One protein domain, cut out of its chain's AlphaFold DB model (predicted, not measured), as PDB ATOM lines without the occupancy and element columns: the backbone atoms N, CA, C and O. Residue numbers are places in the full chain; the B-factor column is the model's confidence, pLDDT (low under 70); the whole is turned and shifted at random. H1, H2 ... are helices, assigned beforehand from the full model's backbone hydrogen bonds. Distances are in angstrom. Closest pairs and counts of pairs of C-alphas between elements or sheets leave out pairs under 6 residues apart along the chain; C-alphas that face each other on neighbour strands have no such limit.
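Overview. This is residues 2 to 135 of the 143 residues of an uncharacterized protein of Bacteroides graminisolvens DSM 19988 = JCM 15093 (UniProt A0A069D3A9). One long helix, H4, runs along one side of the domain and makes most of its length; its first part packs on H6, and H6 with the short helices H1, H2 and H3 forms a cluster at that end. H5 begins beside H4 partway along it, with Lys 89 near Ile 61, and points away from it about perpendicular, at 84 degrees; the link of residues 75 to 88 folds back from the far end of H4 to H5. The printed part has 134 residues with six named helices, in the order H1 to H6, and no named strand; the class is all helix. The whole is only just loose, close to compact, with a radius of gyration of the C-alphas of 17.1 A, and elongated, spanning 57 by 31 by 25 A.

Along the chain. H4, residues 46 to 74, is the longest helix at 42.5 A, from C-alpha 46 at (181.243, 69.552, 64.458) to C-alpha 74 at (159.667, 35.767, 50.348). H6, residues 113 to 127, measures 20.7 A and ends with C-alpha 127 at (172.960, 87.483, 58.665). H1, residues 2 to 12, begins with C-alpha 2 at (161.152, 58.310, 48.500) and measures 15.2 A. H5, residues 89 to 98, measures 14.7 A; H2, residues 17 to 24, 10.8 A; and H3, residues 36 to 39, 5.7 A.

Arrangement. H4 touches H6 with residues 46 to 53 alone, and H6 touches H4 with residues 113 to 117 alone; their closest C-alphas are those of Met 49 and Leu 114, 4.9 A apart. These two run opposite ways at a shallow tilt of 34.7 degrees, only just short of steep. H4 only just touches H5, with residues 57 to 61 alone and 3 pairs of C-alphas within 8 A, the closest being Ile 61 and Lys 89 at 6.9 A; their lines are about perpendicular, at 84 degrees. H6 also touches H2, the closest C-alphas being those of Val 24 and Ala 119, 5.5 A apart; they run the same way at a tilt of 37 degrees, only just steep. With residues 116 to 120 alone, H6 only just touches H3, with 3 pairs of C-alphas within 8 A, the closest being Met 37 and Ile 116 at 7.3 A. H3 touches H1, where the C-alphas of Leu 11 and Ile 36 are closest, at 5.2 A. H1 is close to H6 but not clearly touching it, at 7.1 A between the C-alphas of Tyr 12 and Ile 116. H1 and H4 are apart. In H1, H2, H4, H5 and H6 every O i to N i+4 pair is within hydrogen-bond range; H3 is too short for such a pair.

Size, cuts and confidence. The two C-alphas farthest apart are those of Pro 76 and Gly 128, at 57.1 A. The printed part has no cut. The links H2 to H3, H4 to H5 and H5 to H6 are long; in the last, residues 100 to 101 pair antiparallel with residues 104 to 105. The mean pLDDT of the printed part is 88.9, with residue 29 and residues 129 to 135 under 70.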
ATOM      1  N   THR A   2     161.826  57.182  47.823       84.25
ATOM      2  CA  THR A   2     161.152  58.310  48.500       84.25
ATOM      3  C   THR A   2     161.652  58.576  49.922       84.25
ATOM      4  O   THR A   2     161.766  59.732  50.313       84.25
ATOM      5  N   ALA A   3     162.028  57.538  50.676       89.12
ATOM      6  CA  ALA A   3     162.518  57.680  52.048       89.12
ATOM      7  C   ALA A   3     163.719  58.638  52.177       89.12
ATOM      8  O   ALA A   3     163.670  59.554  52.992       89.12
ATOM      9  N   ILE A   4     164.753  58.508  51.335       90.44
ATOM     10  CA  ILE A   4     165.938  59.392  51.384       90.44
ATOM     11  C   ILE A   4     165.537  60.846  51.092       90.44
ATOM     12  O   ILE A   4     166.010  61.773  51.748       90.44
ATOM     13  N   MET A   5     164.606  61.050  50.155       89.62
ATOM     14  CA  MET A   5     164.081  62.382  49.844       89.62
ATOM     15  C   MET A   5     163.329  62.991  51.030       89.62
ATOM     16  O   MET A   5     163.453  64.194  51.256       89.62
ATOM     17  N   GLN A   6     162.574  62.186  51.782       91.12
ATOM     18  CA  GLN A   6     161.874  62.655  52.978       91.12
ATOM     19  C   GLN A   6     162.843  62.964  54.119       91.12
ATOM     20  O   GLN A   6     162.703  64.010  54.741       91.12
ATOM     21  N   VAL A   7     163.881  62.148  54.330       92.81
ATOM     22  CA  VAL A   7     164.943  62.452  55.309       92.81
ATOM     23  C   VAL A   7     165.636  63.771  54.960       92.81
ATOM     24  O   VAL A   7     165.805  64.630  55.820       92.81
ATOM     25  N   ARG A   8     165.968  63.996  53.682       93.12
ATOM     26  CA  ARG A   8     166.518  65.282  53.227       93.12
ATOM     27  C   ARG A   8     165.555  66.439  53.500       93.12
ATOM     28  O   ARG A   8     165.994  67.483  53.969       93.12
ATOM     29  N   ARG A   9     164.262  66.276  53.199       90.81
ATOM     30  CA  ARG A   9     163.246  67.312  53.449       90.81
ATOM     31  C   ARG A   9     163.082  67.611  54.933       90.81
ATOM     32  O   ARG A   9     162.933  68.767  55.298       90.81
ATOM     33  N   TYR A  10     163.161  66.592  55.774       91.94
ATOM     34  CA  TYR A  10     163.147  66.753  57.218       91.94
ATOM     35  C   TYR A  10     164.365  67.553  57.702       91.94
ATOM     36  O   TYR A  10     164.217  68.542  58.416       91.94
ATOM     37  N   LEU A  11     165.568  67.191  57.242       90.75
ATOM     38  CA  LEU A  11     166.806  67.857  57.652       90.75
ATOM     39  C   LEU A  11     166.919  69.294  57.131       90.75
ATOM     40  O   LEU A  11     167.312  70.195  57.871       90.75
ATOM     41  N   TYR A  12     166.588  69.514  55.858       90.00
ATOM     42  CA  TYR A  12     166.903  70.751  55.135       90.00
ATOM     43  C   TYR A  12     165.681  71.592  54.756       90.00
ATOM     44  O   TYR A  12     165.829  72.702  54.246       90.00
ATOM     45  N   GLY A  13     164.469  71.069  54.916       88.19
ATOM     46  CA  GLY A  13     163.268  71.664  54.342       88.19
ATOM     47  C   GLY A  13     163.241  71.510  52.820       88.19
ATOM     48  O   GLY A  13     163.340  70.414  52.265       88.19
ATOM     49  N   ASN A  14     163.113  72.621  52.101       86.25
ATOM     50  CA  ASN A  14     163.043  72.624  50.637       86.25
ATOM     51  C   ASN A  14     164.421  72.559  49.944       86.25
ATOM     52  O   ASN A  14     164.483  72.383  48.725       86.25
ATOM     53  N   MET A  15     165.526  72.671  50.686       89.19
ATOM     54  CA  MET A  15     166.866  72.777  50.106       89.19
ATOM     55  C   MET A  15     167.436  71.429  49.662       89.19
ATOM     56  O   MET A  15     167.224  70.387  50.285       89.19
ATOM     57  N   THR A  16     168.191  71.444  48.563       89.50
ATOM     58  CA  THR A  16     168.956  70.287  48.080       89.50
ATOM     59  C   THR A  16     170.401  70.351  48.549       89.50
ATOM     60  O   THR A  16     170.935  71.409  48.880       89.50
ATOM     61  N   GLU A  17     171.073  69.210  48.490       91.25
ATOM     62  CA  GLU A  17     172.481  69.091  48.853       91.25
ATOM     63  C   GLU A  17     173.405  69.950  47.964       91.25
ATOM     64  O   GLU A  17     174.430  70.470  48.413       91.25
ATOM     65  N   ASN A  18     173.010  70.167  46.705       90.12
ATOM     66  CA  ASN A  18     173.707  71.060  45.785       90.12
ATOM     67  C   ASN A  18     173.527  72.541  46.159       90.12
ATOM     68  O   ASN A  18     174.480  73.312  46.057       90.12
ATOM     69  N   VAL A  19     172.329  72.934  46.609       89.69
ATOM     70  CA  VAL A  19     172.051  74.305  47.073       89.69
ATOM     71  C   VAL A  19     172.914  74.637  48.287       89.69
ATOM     72  O   VAL A  19     173.598  75.658  48.276       89.69
ATOM     73  N   LEU A  20     172.976  73.740  49.278       90.69
ATOM     74  CA  LEU A  20     173.827  73.929  50.458       90.69
ATOM     75  C   LEU A  20     175.305  74.050  50.082       90.69
ATOM     76  O   LEU A  20     175.991  74.956  50.545       90.69
ATOM     77  N   ARG A  21     175.794  73.187  49.181       91.50
ATOM     78  CA  ARG A  21     177.176  73.254  48.688       91.50
ATOM     79  C   ARG A  21     177.485  74.596  48.015       91.50
ATOM     80  O   ARG A  21     178.522  75.186  48.288       91.50
ATOM     81  N   ARG A  22     176.589  75.091  47.154       90.31
ATOM     82  CA  ARG A  22     176.751  76.394  46.482       90.31
ATOM     83  C   ARG A  22     176.738  77.562  47.466       90.31
ATOM     84  O   ARG A  22     177.461  78.529  47.257       90.31
ATOM     85  N   TYR A  23     175.940  77.477  48.525       90.44
ATOM     86  CA  TYR A  23     175.905  78.498  49.568       90.44
ATOM     87  C   TYR A  23     177.191  78.534  50.395       90.44
ATOM     88  O   TYR A  23     177.776  79.603  50.560       90.44
ATOM     89  N   VAL A  24     177.672  77.366  50.839       89.31
ATOM     90  CA  VAL A  24     178.942  77.248  51.576       89.31
ATOM     91  C   VAL A  24     180.112  77.770  50.739       89.31
ATOM     92  O   VAL A  24     180.947  78.508  51.248       89.31
ATOM     93  N   ASN A  25     180.117  77.488  49.434       89.38
ATOM     94  CA  ASN A  25     181.131  77.989  48.501       89.38
ATOM     95  C   ASN A  25     180.986  79.488  48.159       89.38
ATOM     96  O   ASN A  25     181.756  80.006  47.357       89.38
ATOM     97  N   GLY A  26     179.985  80.191  48.699       83.88
ATOM     98  CA  GLY A  26     179.772  81.621  48.459       83.88
ATOM     99  C   GLY A  26     179.087  81.978  47.135       83.88
ATOM    100  O   GLY A  26     178.855  83.156  46.879       83.88
ATOM    101  N   THR A  27     178.701  81.000  46.310       82.12
ATOM    102  CA  THR A  27     177.969  81.245  45.053       82.12
ATOM    103  C   THR A  27     176.545  81.753  45.306       82.12
ATOM    104  O   THR A  27     175.997  82.501  44.503       82.12
ATOM    105  N   TYR A  28     175.929  81.343  46.418       74.62
ATOM    106  CA  TYR A  28     174.582  81.761  46.810       74.62
ATOM    107  C   TYR A  28     174.655  82.670  48.042       74.62
ATOM    108  O   TYR A  28     175.315  82.321  49.019       74.62
ATOM    109  N   LYS A  29     174.001  83.840  48.000       66.00
ATOM    110  CA  LYS A  29     174.190  84.892  49.019       66.00
ATOM    111  C   LYS A  29     173.257  84.798  50.228       66.00
ATOM    112  O   LYS A  29     173.655  85.252  51.290       66.00
ATOM    113  N   ARG A  30     172.053  84.231  50.085       70.56
ATOM    114  CA  ARG A  30     171.041  84.162  51.158       70.56
ATOM    115  C   ARG A  30     170.334  82.818  51.159       70.56
ATOM    116  O   ARG A  30     169.953  82.352  50.092       70.56
ATOM    117  N   LEU A  31     170.116  82.211  52.320       77.94
ATOM    118  CA  LEU A  31     169.315  80.990  52.461       77.94
ATOM    119  C   LEU A  31     168.344  81.130  53.627       77.94
ATOM    120  O   LEU A  31     168.712  81.619  54.685       77.94
ATOM    121  N   SER A  32     167.119  80.640  53.436       75.50
ATOM    122  CA  SER A  32     166.161  80.445  54.524       75.50
ATOM    123  C   SER A  32     166.199  78.977  54.933       75.50
ATOM    124  O   SER A  32     165.865  78.092  54.141       75.50
ATOM    125  N   PHE A  33     166.630  78.722  56.164       81.31
ATOM    126  CA  PHE A  33     166.676  77.383  56.729       81.31
ATOM    127  C   PHE A  33     165.296  77.038  57.293       81.31
ATOM    128  O   PHE A  33     164.799  77.718  58.179       81.31
ATOM    129  N   LYS A  34     164.652  76.000  56.745       82.69
ATOM    130  CA  LYS A  34     163.287  75.584  57.138       82.69
ATOM    131  C   LYS A  34     163.190  74.143  57.643       82.69
ATOM    132  O   LYS A  34     162.117  73.704  58.037       82.69
ATOM    133  N   GLY A  35     164.280  73.383  57.558       85.62
ATOM    134  CA  GLY A  35     164.340  72.020  58.085       85.62
ATOM    135  C   GLY A  35     164.583  72.001  59.589       85.62
ATOM    136  O   GLY A  35     164.843  73.045  60.189       85.62
ATOM    137  N   ILE A  36     164.579  70.809  60.183       87.12
ATOM    138  CA  ILE A  36     164.793  70.627  61.627       87.12
ATOM    139  C   ILE A  36     166.090  71.295  62.119       87.12
ATOM    140  O   ILE A  36     166.151  71.824  63.219       87.12
ATOM    141  N   MET A  37     167.114  71.365  61.267       85.62
ATOM    142  CA  MET A  37     168.397  71.982  61.607       85.62
ATOM    143  C   MET A  37     168.312  73.492  61.861       85.62
ATOM    144  O   MET A  37     169.141  74.033  62.582       85.62
ATOM    145  N   SER A  38     167.292  74.172  61.327       83.50
ATOM    146  CA  SER A  38     167.044  75.595  61.615       83.50
ATOM    147  C   SER A  38     166.639  75.866  63.067       83.50
ATOM    148  O   SER A  38     166.804  76.987  63.538       83.50
ATOM    149  N   PHE A  39     166.147  74.848  63.781       83.12
ATOM    150  CA  PHE A  39     165.789  74.943  65.198       83.12
ATOM    151  C   PHE A  39     166.998  74.773  66.122       83.12
ATOM    152  O   PHE A  39     166.914  75.102  67.299       83.12
ATOM    153  N   TYR A  40     168.137  74.310  65.595       83.44
ATOM    154  CA  TYR A  40     169.348  74.061  66.377       83.44
ATOM    155  C   TYR A  40     170.570  74.849  65.862       83.44
ATOM    156  O   TYR A  40     171.631  74.265  65.623       83.44
ATOM    157  N   PRO A  41     170.476  76.185  65.693       76.88
ATOM    158  CA  PRO A  41     171.570  76.998  65.151       76.88
ATOM    159  C   PRO A  41     172.789  77.081  66.086       76.88
ATOM    160  O   PRO A  41     173.901  77.354  65.634       76.88
ATOM    161  N   LEU A  42     172.586  76.848  67.386       78.31
ATOM    162  CA  LEU A  42     173.610  76.964  68.428       78.31
ATOM    163  C   LEU A  42     174.382  75.665  68.684       78.31
ATOM    164  O   LEU A  42     175.209  75.632  69.591       78.31
ATOM    165  N   ILE A  43     174.153  74.607  67.898       82.06
ATOM    166  CA  ILE A  43     175.033  73.434  67.929       82.06
ATOM    167  C   ILE A  43     176.468  73.910  67.665       82.06
ATOM    168  O   ILE A  43     176.710  74.729  66.779       82.06
ATOM    169  N   THR A  44     177.420  73.420  68.453       80.31
ATOM    170  CA  THR A  44     178.846  73.762  68.329       80.31
ATOM    171  C   THR A  44     179.710  72.554  67.985       80.31
ATOM    172  O   THR A  44     180.822  72.722  67.483       80.31
ATOM    173  N   ASP A  45     179.205  71.341  68.206       89.25
ATOM    174  CA  ASP A  45     179.975  70.117  68.035       89.25
ATOM    175  C   ASP A  45     179.979  69.633  66.573       89.25
ATOM    176  O   ASP A  45     179.104  68.893  66.110       89.25
ATOM    177  N   GLU A  46     181.008  70.038  65.824       91.56
ATOM    178  CA  GLU A  46     181.243  69.552  64.458       91.56
ATOM    179  C   GLU A  46     181.518  68.036  64.417       91.56
ATOM    180  O   GLU A  46     181.146  67.358  63.450       91.56
ATOM    181  N   SER A  47     182.144  67.485  65.463       93.88
ATOM    182  CA  SER A  47     182.478  66.060  65.538       93.88
ATOM    183  C   SER A  47     181.213  65.206  65.622       93.88
ATOM    184  O   SER A  47     181.083  64.219  64.889       93.88
ATOM    185  N   GLN A  48     180.220  65.662  66.388       93.25
ATOM    186  CA  GLN A  48     178.900  65.045  66.460       93.25
ATOM    187  C   GLN A  48     178.199  65.056  65.096       93.25
ATOM    188  O   GLN A  48     177.613  64.049  64.699       93.25
ATOM    189  N   MET A  49     178.293  66.146  64.325       94.50
ATOM    190  CA  MET A  49     177.689  66.203  62.985       94.50
ATOM    191  C   MET A  49     178.319  65.186  62.026       94.50
ATOM    192  O   MET A  49     177.616  64.531  61.254       94.50
ATOM    193  N   LYS A  50     179.643  65.003  62.100       95.50
ATOM    194  CA  LYS A  50     180.349  63.970  61.328       95.50
ATOM    195  C   LYS A  50     179.935  62.560  61.759       95.50
ATOM    196  O   LYS A  50     179.783  61.686  60.905       95.50
ATOM    197  N   TYR A  51     179.735  62.336  63.055       96.75
ATOM    198  CA  TYR A  51     179.233  61.063  63.566       96.75
ATOM    199  C   TYR A  51     177.812  60.773  63.066       96.75
ATOM    200  O   TYR A  51     177.544  59.666  62.605       96.75
ATOM    201  N   LEU A  52     176.919  61.769  63.060       95.56
ATOM    202  CA  LEU A  52     175.559  61.624  62.532       95.56
ATOM    203  C   LEU A  52     175.540  61.289  61.033       95.56
ATOM    204  O   LEU A  52     174.737  60.459  60.607       95.56
ATOM    205  N   ASP A  53     176.462  61.849  60.245       95.75
ATOM    206  CA  ASP A  53     176.639  61.458  58.839       95.75
ATOM    207  C   ASP A  53     177.006  59.973  58.706       95.75
ATOM    208  O   ASP A  53     176.429  59.244  57.893       95.75
ATOM    209  N   GLN A  54     177.941  59.493  59.530       96.31
ATOM    210  CA  GLN A  54     178.340  58.083  59.536       96.31
ATOM    211  C   GLN A  54     177.203  57.170  60.004       96.31
ATOM    212  O   GLN A  54     176.969  56.118  59.398       96.31
ATOM    213  N   TRP A  55     176.482  57.577  61.047       97.19
ATOM    214  CA  TRP A  55     175.321  56.871  61.573       97.19
ATOM    215  C   TRP A  55     174.212  56.751  60.524       97.19
ATOM    216  O   TRP A  55     173.689  55.653  60.319       97.19
ATOM    217  N   LEU A  56     173.892  57.831  59.804       96.31
ATOM    218  CA  LEU A  56     172.854  57.821  58.774       96.31
ATOM    219  C   LEU A  56     173.198  56.837  57.652       96.31
ATOM    220  O   LEU A  56     172.371  56.000  57.288       96.31
ATOM    221  N   VAL A  57     174.426  56.897  57.131       95.94
ATOM    222  CA  VAL A  57     174.883  55.977  56.079       95.94
ATOM    223  C   VAL A  57     174.840  54.527  56.565       95.94
ATOM    224  O   VAL A  57     174.329  53.655  55.861       95.94
ATOM    225  N   SER A  58     175.324  54.268  57.782       96.44
ATOM    226  CA  SER A  58     175.319  52.924  58.375       96.44
ATOM    227  C   SER A  58     173.894  52.394  58.544       96.44
ATOM    228  O   SER A  58     173.609  51.244  58.220       96.44
ATOM    229  N   THR A  59     172.974  53.256  58.975       96.50
ATOM    230  CA  THR A  59     171.553  52.929  59.123       96.50
ATOM    231  C   THR A  59     170.923  52.573  57.781       96.50
ATOM    232  O   THR A  59     170.249  51.549  57.680       96.50
ATOM    233  N   ILE A  60     171.185  53.354  56.729       95.25
ATOM    234  CA  ILE A  60     170.684  53.072  55.376       95.25
ATOM    235  C   ILE A  60     171.178  51.703  54.888       95.25
ATOM    236  O   ILE A  60     170.367  50.892  54.439       95.25
ATOM    237  N   ILE A  61     172.475  51.413  55.025       95.38
ATOM    238  CA  ILE A  61     173.061  50.121  54.632       95.38
ATOM    239  C   ILE A  61     172.427  48.965  55.415       95.38
ATOM    240  O   ILE A  61     172.034  47.959  54.825       95.38
ATOM    241  N   ASN A  62     172.268  49.111  56.731       96.12
ATOM    242  CA  ASN A  62     171.655  48.086  57.574       96.12
ATOM    243  C   ASN A  62     170.192  47.823  57.188       96.12
ATOM    244  O   ASN A  62     169.766  46.668  57.133       96.12
ATOM    245  N   VAL A  63     169.431  48.872  56.864       95.62
ATOM    246  CA  VAL A  63     168.047  48.753  56.385       95.62
ATOM    247  C   VAL A  63     167.989  48.057  55.024       95.62
ATOM    248  O   VAL A  63     167.144  47.181  54.840       95.62
ATOM    249  N   ILE A  64     168.886  48.390  54.089       95.12
ATOM    250  CA  ILE A  64     168.966  47.729  52.776       95.12
ATOM    251  C   ILE A  64     169.255  46.236  52.949       95.12
ATOM    252  O   ILE A  64     168.500  45.419  52.430       95.12
ATOM    253  N   ARG A  65     170.262  45.874  53.754       95.50
ATOM    254  CA  ARG A  65     170.618  44.472  54.041       95.50
ATOM    255  C   ARG A  65     169.488  43.708  54.723       95.50
ATOM    256  O   ARG A  65     169.231  42.551  54.408       95.50
ATOM    257  N   LYS A  66     168.783  44.339  55.667       96.69
ATOM    258  CA  LYS A  66     167.612  43.721  56.308       96.69
ATOM    259  C   LYS A  66     166.497  43.484  55.291       96.69
ATOM    260  O   LYS A  66     165.896  42.415  55.286       96.69
ATOM    261  N   ARG A  67     166.238  44.460  54.418       95.81
ATOM    262  CA  ARG A  67     165.243  44.344  53.347       95.81
ATOM    263  C   ARG A  67     165.610  43.246  52.350       95.81
ATOM    264  O   ARG A  67     164.726  42.504  51.953       95.81
ATOM    265  N   GLU A  68     166.880  43.127  51.983       96.06
ATOM    266  CA  GLU A  68     167.393  42.062  51.115       96.06
ATOM    267  C   GLU A  68     167.051  40.678  51.670       96.06
ATOM    268  O   GLU A  68     166.400  39.889  50.993       96.06
ATOM    269  N   LYS A  69     167.388  40.429  52.944       96.69
ATOM    270  CA  LYS A  69     167.086  39.163  53.627       96.69
ATOM    271  C   LYS A  69     165.595  38.833  53.589       96.69
ATOM    272  O   LYS A  69     165.235  37.705  53.274       96.69
ATOM    273  N   LEU A  70     164.739  39.816  53.873       97.38
ATOM    274  CA  LEU A  70     163.285  39.635  53.828       97.38
ATOM    275  C   LEU A  70     162.793  39.322  52.406       97.38
ATOM    276  O   LEU A  70     161.938  38.462  52.226       97.38
ATOM    277  N   LEU A  71     163.336  39.990  51.387       96.81
ATOM    278  CA  LEU A  71     162.936  39.761  49.997       96.81
ATOM    279  C   LEU A  71     163.355  38.378  49.495       96.81
ATOM    280  O   LEU A  71     162.545  37.729  48.844       96.81
ATOM    281  N   ILE A  72     164.556  37.908  49.841       97.25
ATOM    282  CA  ILE A  72     165.017  36.549  49.514       97.25
ATOM    283  C   ILE A  72     164.149  35.497  50.218       97.25
ATOM    284  O   ILE A  72     163.779  34.500  49.608       97.25
ATOM    285  N   GLN A  73     163.784  35.729  51.486       97.06
ATOM    286  CA  GLN A  73     162.894  34.829  52.229       97.06
ATOM    287  C   GLN A  73     161.517  34.691  51.566       97.06
ATOM    288  O   GLN A  73     160.972  33.592  51.522       97.06
ATOM    289  N   HIS A  74     160.959  35.785  51.041       96.69
ATOM    290  CA  HIS A  74     159.667  35.767  50.348       96.69
ATOM    291  C   HIS A  74     159.756  35.306  48.887       96.69
ATOM    292  O   HIS A  74     158.792  34.759  48.359       96.69
ATOM    293  N   ASN A  75     160.884  35.545  48.221       96.75
ATOM    294  CA  ASN A  75     161.139  35.149  46.844       96.75
ATOM    295  C   ASN A  75     162.611  34.723  46.694       96.75
ATOM    296  O   ASN A  75     163.472  35.585  46.487       96.75
ATOM    297  N   PRO A  76     162.910  33.412  46.728       94.56
ATOM    298  CA  PRO A  76     164.276  32.902  46.588       94.56
ATOM    299  C   PRO A  76     164.973  33.307  45.281       94.56
ATOM    300  O   PRO A  76     166.198  33.373  45.237       94.56
ATOM    301  N   ASN A  77     164.208  33.633  44.233       95.69
ATOM    302  CA  ASN A  77     164.726  34.075  42.935       95.69
ATOM    303  C   ASN A  77     164.884  35.604  42.839       95.69
ATOM    304  O   ASN A  77     165.067  36.150  41.748       95.69
ATOM    305  N   PHE A  78     164.764  36.330  43.954       96.12
ATOM    306  CA  PHE A  78     164.943  37.775  43.975       96.12
ATOM    307  C   PHE A  78     166.360  38.160  43.520       96.12
ATOM    308  O   PHE A  78     167.359  37.732  44.095       96.12
ATOM    309  N   ASN A  79     166.455  39.013  42.499       95.25
ATOM    310  CA  ASN A  79     167.739  39.468  41.979       95.25
ATOM    311  C   ASN A  79     168.414  40.444  42.963       95.25
ATOM    312  O   ASN A  79     168.019  41.603  43.052       95.25
ATOM    313  N   VAL A  80     169.454  40.004  43.670       94.75
ATOM    314  CA  VAL A  80     170.270  40.867  44.550       94.75
ATOM    315  C   VAL A  80     171.321  41.684  43.796       94.75
ATOM    316  O   VAL A  80     171.818  42.683  44.308       94.75
ATOM    317  N   ASN A  81     171.610  41.340  42.539       94.81
ATOM    318  CA  ASN A  81     172.584  42.032  41.692       94.81
ATOM    319  C   ASN A  81     172.018  43.321  41.066       94.81
ATOM    320  O   ASN A  81     172.414  43.728  39.975       94.81
ATOM    321  N   GLN A  82     171.101  43.990  41.763       93.00
ATOM    322  CA  GLN A  82     170.494  45.253  41.351       93.00
ATOM    323  C   GLN A  82     170.646  46.315  42.442       93.00
ATOM    324  O   GLN A  82     170.796  46.007  43.625       93.00
ATOM    325  N   PHE A  83     170.574  47.589  42.056       91.12
ATOM    326  CA  PHE A  83     170.565  48.683  43.023       91.12
ATOM    327  C   PHE A  83     169.289  48.622  43.893       91.12
ATOM    328  O   PHE A  83     168.203  48.417  43.351       91.12
ATOM    329  N   PRO A  84     169.361  48.850  45.217       93.00
ATOM    330  CA  PRO A  84     170.541  49.225  46.006       93.00
ATOM    331  C   PRO A  84     171.287  48.047  46.662       93.00
ATOM    332  O   PRO A  84     172.193  48.288  47.453       93.00
ATOM    333  N   PHE A  85     170.904  46.799  46.385       94.88
ATOM    334  CA  PHE A  85     171.406  45.602  47.076       94.88
ATOM    335  C   PHE A  85     172.840  45.232  46.675       94.88
ATOM    336  O   PHE A  85     173.618  44.782  47.505       94.88
ATOM    337  N   ASN A  86     173.231  45.525  45.434       94.31
ATOM    338  CA  ASN A  86     174.572  45.241  44.918       94.31
ATOM    339  C   ASN A  86     175.643  46.293  45.266       94.31
ATOM    340  O   ASN A  86     176.663  46.374  44.585       94.31
ATOM    341  N   CYS A  87     175.386  47.157  46.247       93.56
ATOM    342  CA  CYS A  87     176.254  48.285  46.573       93.56
ATOM    343  C   CYS A  87     176.878  48.121  47.965       93.56
ATOM    344  O   CYS A  87     176.185  47.864  48.950       93.56
ATOM    345  N   ASP A  88     178.187  48.347  48.056       93.12
ATOM    346  CA  ASP A  88     178.855  48.659  49.319       93.12
ATOM    347  C   ASP A  88     178.578  50.115  49.754       93.12
ATOM    348  O   ASP A  88     177.849  50.870  49.104       93.12
ATOM    349  N   LYS A  89     179.164  50.523  50.884       93.06
ATOM    350  CA  LYS A  89     178.981  51.865  51.447       93.06
ATOM    351  C   LYS A  89     179.345  52.978  50.456       93.06
ATOM    352  O   LYS A  89     178.571  53.922  50.296       93.06
ATOM    353  N   ASP A  90     180.507  52.889  49.821       94.31
ATOM    354  CA  ASP A  90     181.053  53.980  49.012       94.31
ATOM    355  C   ASP A  90     180.369  54.039  47.646       94.31
ATOM    356  O   ASP A  90     179.934  55.106  47.204       94.31
ATOM    357  N   SER A  91     180.160  52.880  47.021       94.81
ATOM    358  CA  SER A  91     179.391  52.755  45.782       94.81
ATOM    359  C   SER A  91     177.938  53.209  45.956       94.81
ATOM    360  O   SER A  91     177.418  53.894  45.072       94.81
ATOM    361  N   LEU A  92     177.297  52.938  47.103       94.38
ATOM    362  CA  LEU A  92     175.954  53.443  47.405       94.38
ATOM    363  C   LEU A  92     175.931  54.976  47.439       94.38
ATOM    364  O   LEU A  92     175.071  55.586  46.800       94.38
ATOM    365  N   ILE A  93     176.866  55.601  48.165       94.38
ATOM    366  CA  ILE A  93     176.973  57.066  48.260       94.38
ATOM    367  C   ILE A  93     177.201  57.673  46.872       94.38
ATOM    368  O   ILE A  93     176.528  58.640  46.496       94.38
ATOM    369  N   ILE A  94     178.135  57.106  46.102       94.12
ATOM    370  CA  ILE A  94     178.487  57.590  44.765       94.12
ATOM    371  C   ILE A  94     177.294  57.466  43.822       94.12
ATOM    372  O   ILE A  94     176.954  58.455  43.169       94.12
ATOM    373  N   LYS A  95     176.624  56.308  43.771       93.06
ATOM    374  CA  LYS A  95     175.433  56.124  42.932       93.06
ATOM    375  C   LYS A  95     174.327  57.085  43.340       93.06
ATOM    376  O   LYS A  95     173.880  57.864  42.512       93.06
ATOM    377  N   CYS A  96     173.972  57.158  44.623       92.88
ATOM    378  CA  CYS A  96     172.919  58.058  45.109       92.88
ATOM    379  C   CYS A  96     173.169  59.539  44.765       92.88
ATOM    380  O   CYS A  96     172.225  60.303  44.567       92.88
ATOM    381  N   LYS A  97     174.436  59.963  44.695       92.19
ATOM    382  CA  LYS A  97     174.823  61.326  44.313       92.19
ATOM    383  C   LYS A  97     174.646  61.607  42.817       92.19
ATOM    384  O   LYS A  97     174.286  62.733  42.468       92.19
ATOM    385  N   HIS A  98     174.943  60.636  41.956       91.12
ATOM    386  CA  HIS A  98     174.976  60.832  40.502       91.12
ATOM    387  C   HIS A  98     173.720  60.338  39.783       91.12
ATOM    388  O   HIS A  98     173.475  60.798  38.671       91.12
ATOM    389  N   GLU A  99     172.926  59.475  40.422       88.75
ATOM    390  CA  GLU A  99     171.691  58.929  39.867       88.75
ATOM    391  C   GLU A  99     170.744  60.055  39.439       88.75
ATOM    392  O   GLU A  99     170.476  61.011  40.186       88.75
ATOM    393  N   GLU A 100     170.234  59.928  38.219       87.94
ATOM    394  CA  GLU A 100     169.215  60.809  37.678       87.94
ATOM    395  C   GLU A 100     167.839  60.208  37.916       87.94
ATOM    396  O   GLU A 100     167.526  59.111  37.469       87.94
ATOM    397  N   VAL A 101     166.982  60.963  38.596       84.38
ATOM    398  CA  VAL A 101     165.583  60.584  38.786       84.38
ATOM    399  C   VAL A 101     164.736  61.639  38.091       84.38
ATOM    400  O   VAL A 101     164.829  62.820  38.420       84.38
ATOM    401  N   PHE A 102     163.949  61.240  37.089       84.69
ATOM    402  CA  PHE A 102     163.161  62.157  36.247       84.69
ATOM    403  C   PHE A 102     163.996  63.315  35.653       84.69
ATOM    404  O   PHE A 102     163.603  64.481  35.733       84.69
ATOM    405  N   GLY A 103     165.196  63.010  35.139       84.12
ATOM    406  CA  GLY A 103     166.119  63.996  34.550       84.12
ATOM    407  C   GLY A 103     166.763  64.965  35.552       84.12
ATOM    408  O   GLY A 103     167.389  65.947  35.159       84.12
ATOM    409  N   LYS A 104     166.605  64.734  36.864       84.00
ATOM    410  CA  LYS A 104     167.183  65.574  37.923       84.00
ATOM    411  C   LYS A 104     168.240  64.804  38.710       84.00
ATOM    412  O   LYS A 104     167.927  63.857  39.433       84.00
ATOM    413  N   LYS A 105     169.490  65.273  38.630       87.00
ATOM    414  CA  LYS A 105     170.610  64.761  39.437       87.00
ATOM    415  C   LYS A 105     170.469  65.123  40.911       87.00
ATOM    416  O   LYS A 105     170.053  66.229  41.263       87.00
ATOM    417  N   GLY A 106     170.892  64.203  41.773       84.00
ATOM    418  CA  GLY A 106     171.046  64.450  43.208       84.00
ATOM    419  C   GLY A 106     169.740  64.449  44.006       84.00
ATOM    420  O   GLY A 106     169.748  64.802  45.184       84.00
ATOM    421  N   LEU A 107     168.618  64.024  43.411       86.81
ATOM    422  CA  LEU A 107     167.374  63.798  44.159       86.81
ATOM    423  C   LEU A 107     167.530  62.701  45.216       86.81
ATOM    424  O   LEU A 107     166.930  62.792  46.285       86.81
ATOM    425  N   MET A 108     168.353  61.699  44.916       90.12
ATOM    426  CA  MET A 108     168.676  60.594  45.815       90.12
ATOM    427  C   MET A 108     169.907  60.845  46.675       90.12
ATOM    428  O   MET A 108     170.277  59.976  47.460       90.12
ATOM    429  N   GLN A 109     170.544  62.009  46.546       93.88
ATOM    430  CA  GLN A 109     171.762  62.285  47.283       93.88
ATOM    431  C   GLN A 109     171.471  62.231  48.785       93.88
ATOM    432  O   GLN A 109     170.574  62.919  49.280       93.88
ATOM    433  N   ILE A 110     172.237  61.398  49.491       94.62
ATOM    434  CA  ILE A 110     172.128  61.248  50.940       94.62
ATOM    435  C   ILE A 110     172.445  62.611  51.581       94.62
ATOM    436  O   ILE A 110     173.475  63.204  51.238       94.62
ATOM    437  N   PRO A 111     171.566  63.142  52.451       94.94
ATOM    438  CA  PRO A 111     171.828  64.396  53.144       94.94
ATOM    439  C   PRO A 111     172.981  64.241  54.149       94.94
ATOM    440  O   PRO A 111     173.153  63.185  54.749       94.94
ATOM    441  N   SER A 112     173.747  65.312  54.331       95.56
ATOM    442  CA  SER A 112     174.814  65.486  55.308       95.56
ATOM    443  C   SER A 112     174.447  66.520  56.385       95.56
ATOM    444  O   SER A 112     174.299  67.716  56.116       95.56
ATOM    445  N   PHE A 113     174.391  66.058  57.632       95.00
ATOM    446  CA  PHE A 113     174.338  66.846  58.863       95.00
ATOM    447  C   PHE A 113     175.470  67.874  58.911       95.00
ATOM    448  O   PHE A 113     175.239  69.054  59.176       95.00
ATOM    449  N   LEU A 114     176.692  67.461  58.567       94.50
ATOM    450  CA  LEU A 114     177.847  68.354  58.565       94.50
ATOM    451  C   LEU A 114     177.694  69.499  57.556       94.50
ATOM    452  O   LEU A 114     178.098  70.633  57.822       94.50
ATOM    453  N   ARG A 115     177.112  69.231  56.383       94.00
ATOM    454  CA  ARG A 115     176.960  70.254  55.342       94.00
ATOM    455  C   ARG A 115     175.923  71.306  55.708       94.00
ATOM    456  O   ARG A 115     176.193  72.494  55.530       94.00
ATOM    457  N   ILE A 116     174.762  70.889  56.208       92.50
ATOM    458  CA  ILE A 116     173.737  71.829  56.677       92.50
ATOM    459  C   ILE A 116     174.227  72.619  57.889       92.50
ATOM    460  O   ILE A 116     174.013  73.825  57.932       92.50
ATOM    461  N   TYR A 117     174.978  71.985  58.793       92.31
ATOM    462  CA  TYR A 117     175.641  72.658  59.906       92.31
ATOM    463  C   TYR A 117     176.585  73.770  59.428       92.31
ATOM    464  O   TYR A 117     176.464  74.917  59.856       92.31
ATOM    465  N   LYS A 118     177.475  73.480  58.468       91.69
ATOM    466  CA  LYS A 118     178.382  74.491  57.892       91.69
ATOM    467  C   LYS A 118     177.628  75.629  57.213       91.69
ATOM    468  O   LYS A 118     178.014  76.786  57.357       91.69
ATOM    469  N   ALA A 119     176.549  75.315  56.500       90.81
ATOM    470  CA  ALA A 119     175.690  76.329  55.903       90.81
ATOM    471  C   ALA A 119     175.025  77.208  56.977       90.81
ATOM    472  O   ALA A 119     175.032  78.426  56.841       90.81
ATOM    473  N   LEU A 120     174.517  76.621  58.061       89.19
ATOM    474  CA  LEU A 120     173.923  77.363  59.173       89.19
ATOM    475  C   LEU A 120     174.937  78.277  59.852       89.19
ATOM    476  O   LEU A 120     174.675  79.465  59.984       89.19
ATOM    477  N   ARG A 121     176.119  77.762  60.209       88.38
ATOM    478  CA  ARG A 121     177.197  78.561  60.815       88.38
ATOM    479  C   ARG A 121     177.593  79.736  59.927       88.38
ATOM    480  O   ARG A 121     177.679  80.859  60.412       88.38
ATOM    481  N   LEU A 122     177.764  79.489  58.628       88.88
ATOM    482  CA  LEU A 122     178.067  80.542  57.661       88.88
ATOM    483  C   LEU A 122     176.953  81.592  57.589       88.88
ATOM    484  O   LEU A 122     177.243  82.784  57.521       88.88
ATOM    485  N   GLY A 123     175.695  81.154  57.611       86.44
ATOM    486  CA  GLY A 123     174.564  82.062  57.695       86.44
ATOM    487  C   GLY A 123     174.628  82.904  58.959       86.44
ATOM    488  O   GLY A 123     174.513  84.121  58.866       86.44
ATOM    489  N   LEU A 124     174.823  82.283  60.126       84.75
ATOM    490  CA  LEU A 124     174.790  82.968  61.423       84.75
ATOM    491  C   LEU A 124     175.832  84.079  61.474       84.75
ATOM    492  O   LEU A 124     175.529  85.183  61.913       84.75
ATOM    493  N   THR A 125     177.026  83.813  60.941       84.38
ATOM    494  CA  THR A 125     178.088  84.815  60.812       84.38
ATOM    495  C   THR A 125     177.728  85.952  59.848       84.38
ATOM    496  O   THR A 125     178.190  87.071  60.039       84.38
ATOM    497  N   ARG A 126     176.929  85.696  58.803       83.69
ATOM    498  CA  ARG A 126     176.596  86.687  57.761       83.69
ATOM    499  C   ARG A 126     175.352  87.521  58.054       83.69
ATOM    500  O   ARG A 126     175.314  88.688  57.684       83.69
ATOM    501  N   GLU A 127     174.314  86.910  58.611       78.94
ATOM    502  CA  GLU A 127     172.960  87.483  58.665       78.94
ATOM    503  C   GLU A 127     172.411  87.626  60.092       78.94
ATOM    504  O   GLU A 127     171.376  88.268  60.266       78.94
ATOM    505  N   GLY A 128     173.099  87.076  61.099       72.19
ATOM    506  CA  GLY A 128     172.635  87.057  62.486       72.19
ATOM    507  C   GLY A 128     171.580  85.978  62.765       72.19
ATOM    508  O   GLY A 128     171.028  85.356  61.856       72.19
ATOM    509  N   ILE A 129     171.314  85.732  64.050       69.12
ATOM    510  CA  ILE A 129     170.430  84.651  64.531       69.12
ATOM    511  C   ILE A 129     168.976  84.848  64.063       69.12
ATOM    512  O   ILE A 129     168.344  83.894  63.605       69.12
ATOM    513  N   GLU A 130     168.473  86.084  64.096       66.12
ATOM    514  CA  GLU A 130     167.066  86.425  63.822       66.12
ATOM    515  C   GLU A 130     166.598  86.081  62.400       66.12
ATOM    516  O   GLU A 130     165.425  85.790  62.186       66.12
ATOM    517  N   LYS A 131     167.503  86.075  61.415       68.25
ATOM    518  CA  LYS A 131     167.169  85.740  60.017       68.25
ATOM    519  C   LYS A 131     167.217  84.251  59.698       68.25
ATOM    520  O   LYS A 131     166.738  83.836  58.642       68.25
ATOM    521  N   ILE A 132     167.844  83.461  60.564       64.81
ATOM    522  CA  ILE A 132     168.187  82.058  60.291       64.81
ATOM    523  C   ILE A 132     167.336  81.104  61.098       64.81
ATOM    524  O   ILE A 132     167.038  80.009  60.614       64.81
ATOM    525  N   MET A 133     166.929  81.527  62.292       66.06
ATOM    526  CA  MET A 133     165.928  80.809  63.053       66.06
ATOM    527  C   MET A 133     164.599  80.814  62.306       66.06
ATOM    528  O   MET A 133     164.203  81.790  61.665       66.06
ATOM    529  N   ASN A 134     163.910  79.681  62.379       63.62
ATOM    530  CA  ASN A 134     162.528  79.612  61.946       63.62
ATOM    531  C   ASN A 134     161.724  80.631  62.778       63.62
ATOM    532  O   ASN A 134     161.825  80.576  63.995       63.62
ATOM    533  N   PRO A 135     160.915  81.530  62.190       60.19
ATOM    534  CA  PRO A 135     160.155  82.524  62.958       60.19
ATOM    535  C   PRO A 135     159.275  81.910  64.062       60.19
ATOM    536  O   PRO A 135     159.020  82.555  65.073       60.19
TER     537      PRO A 135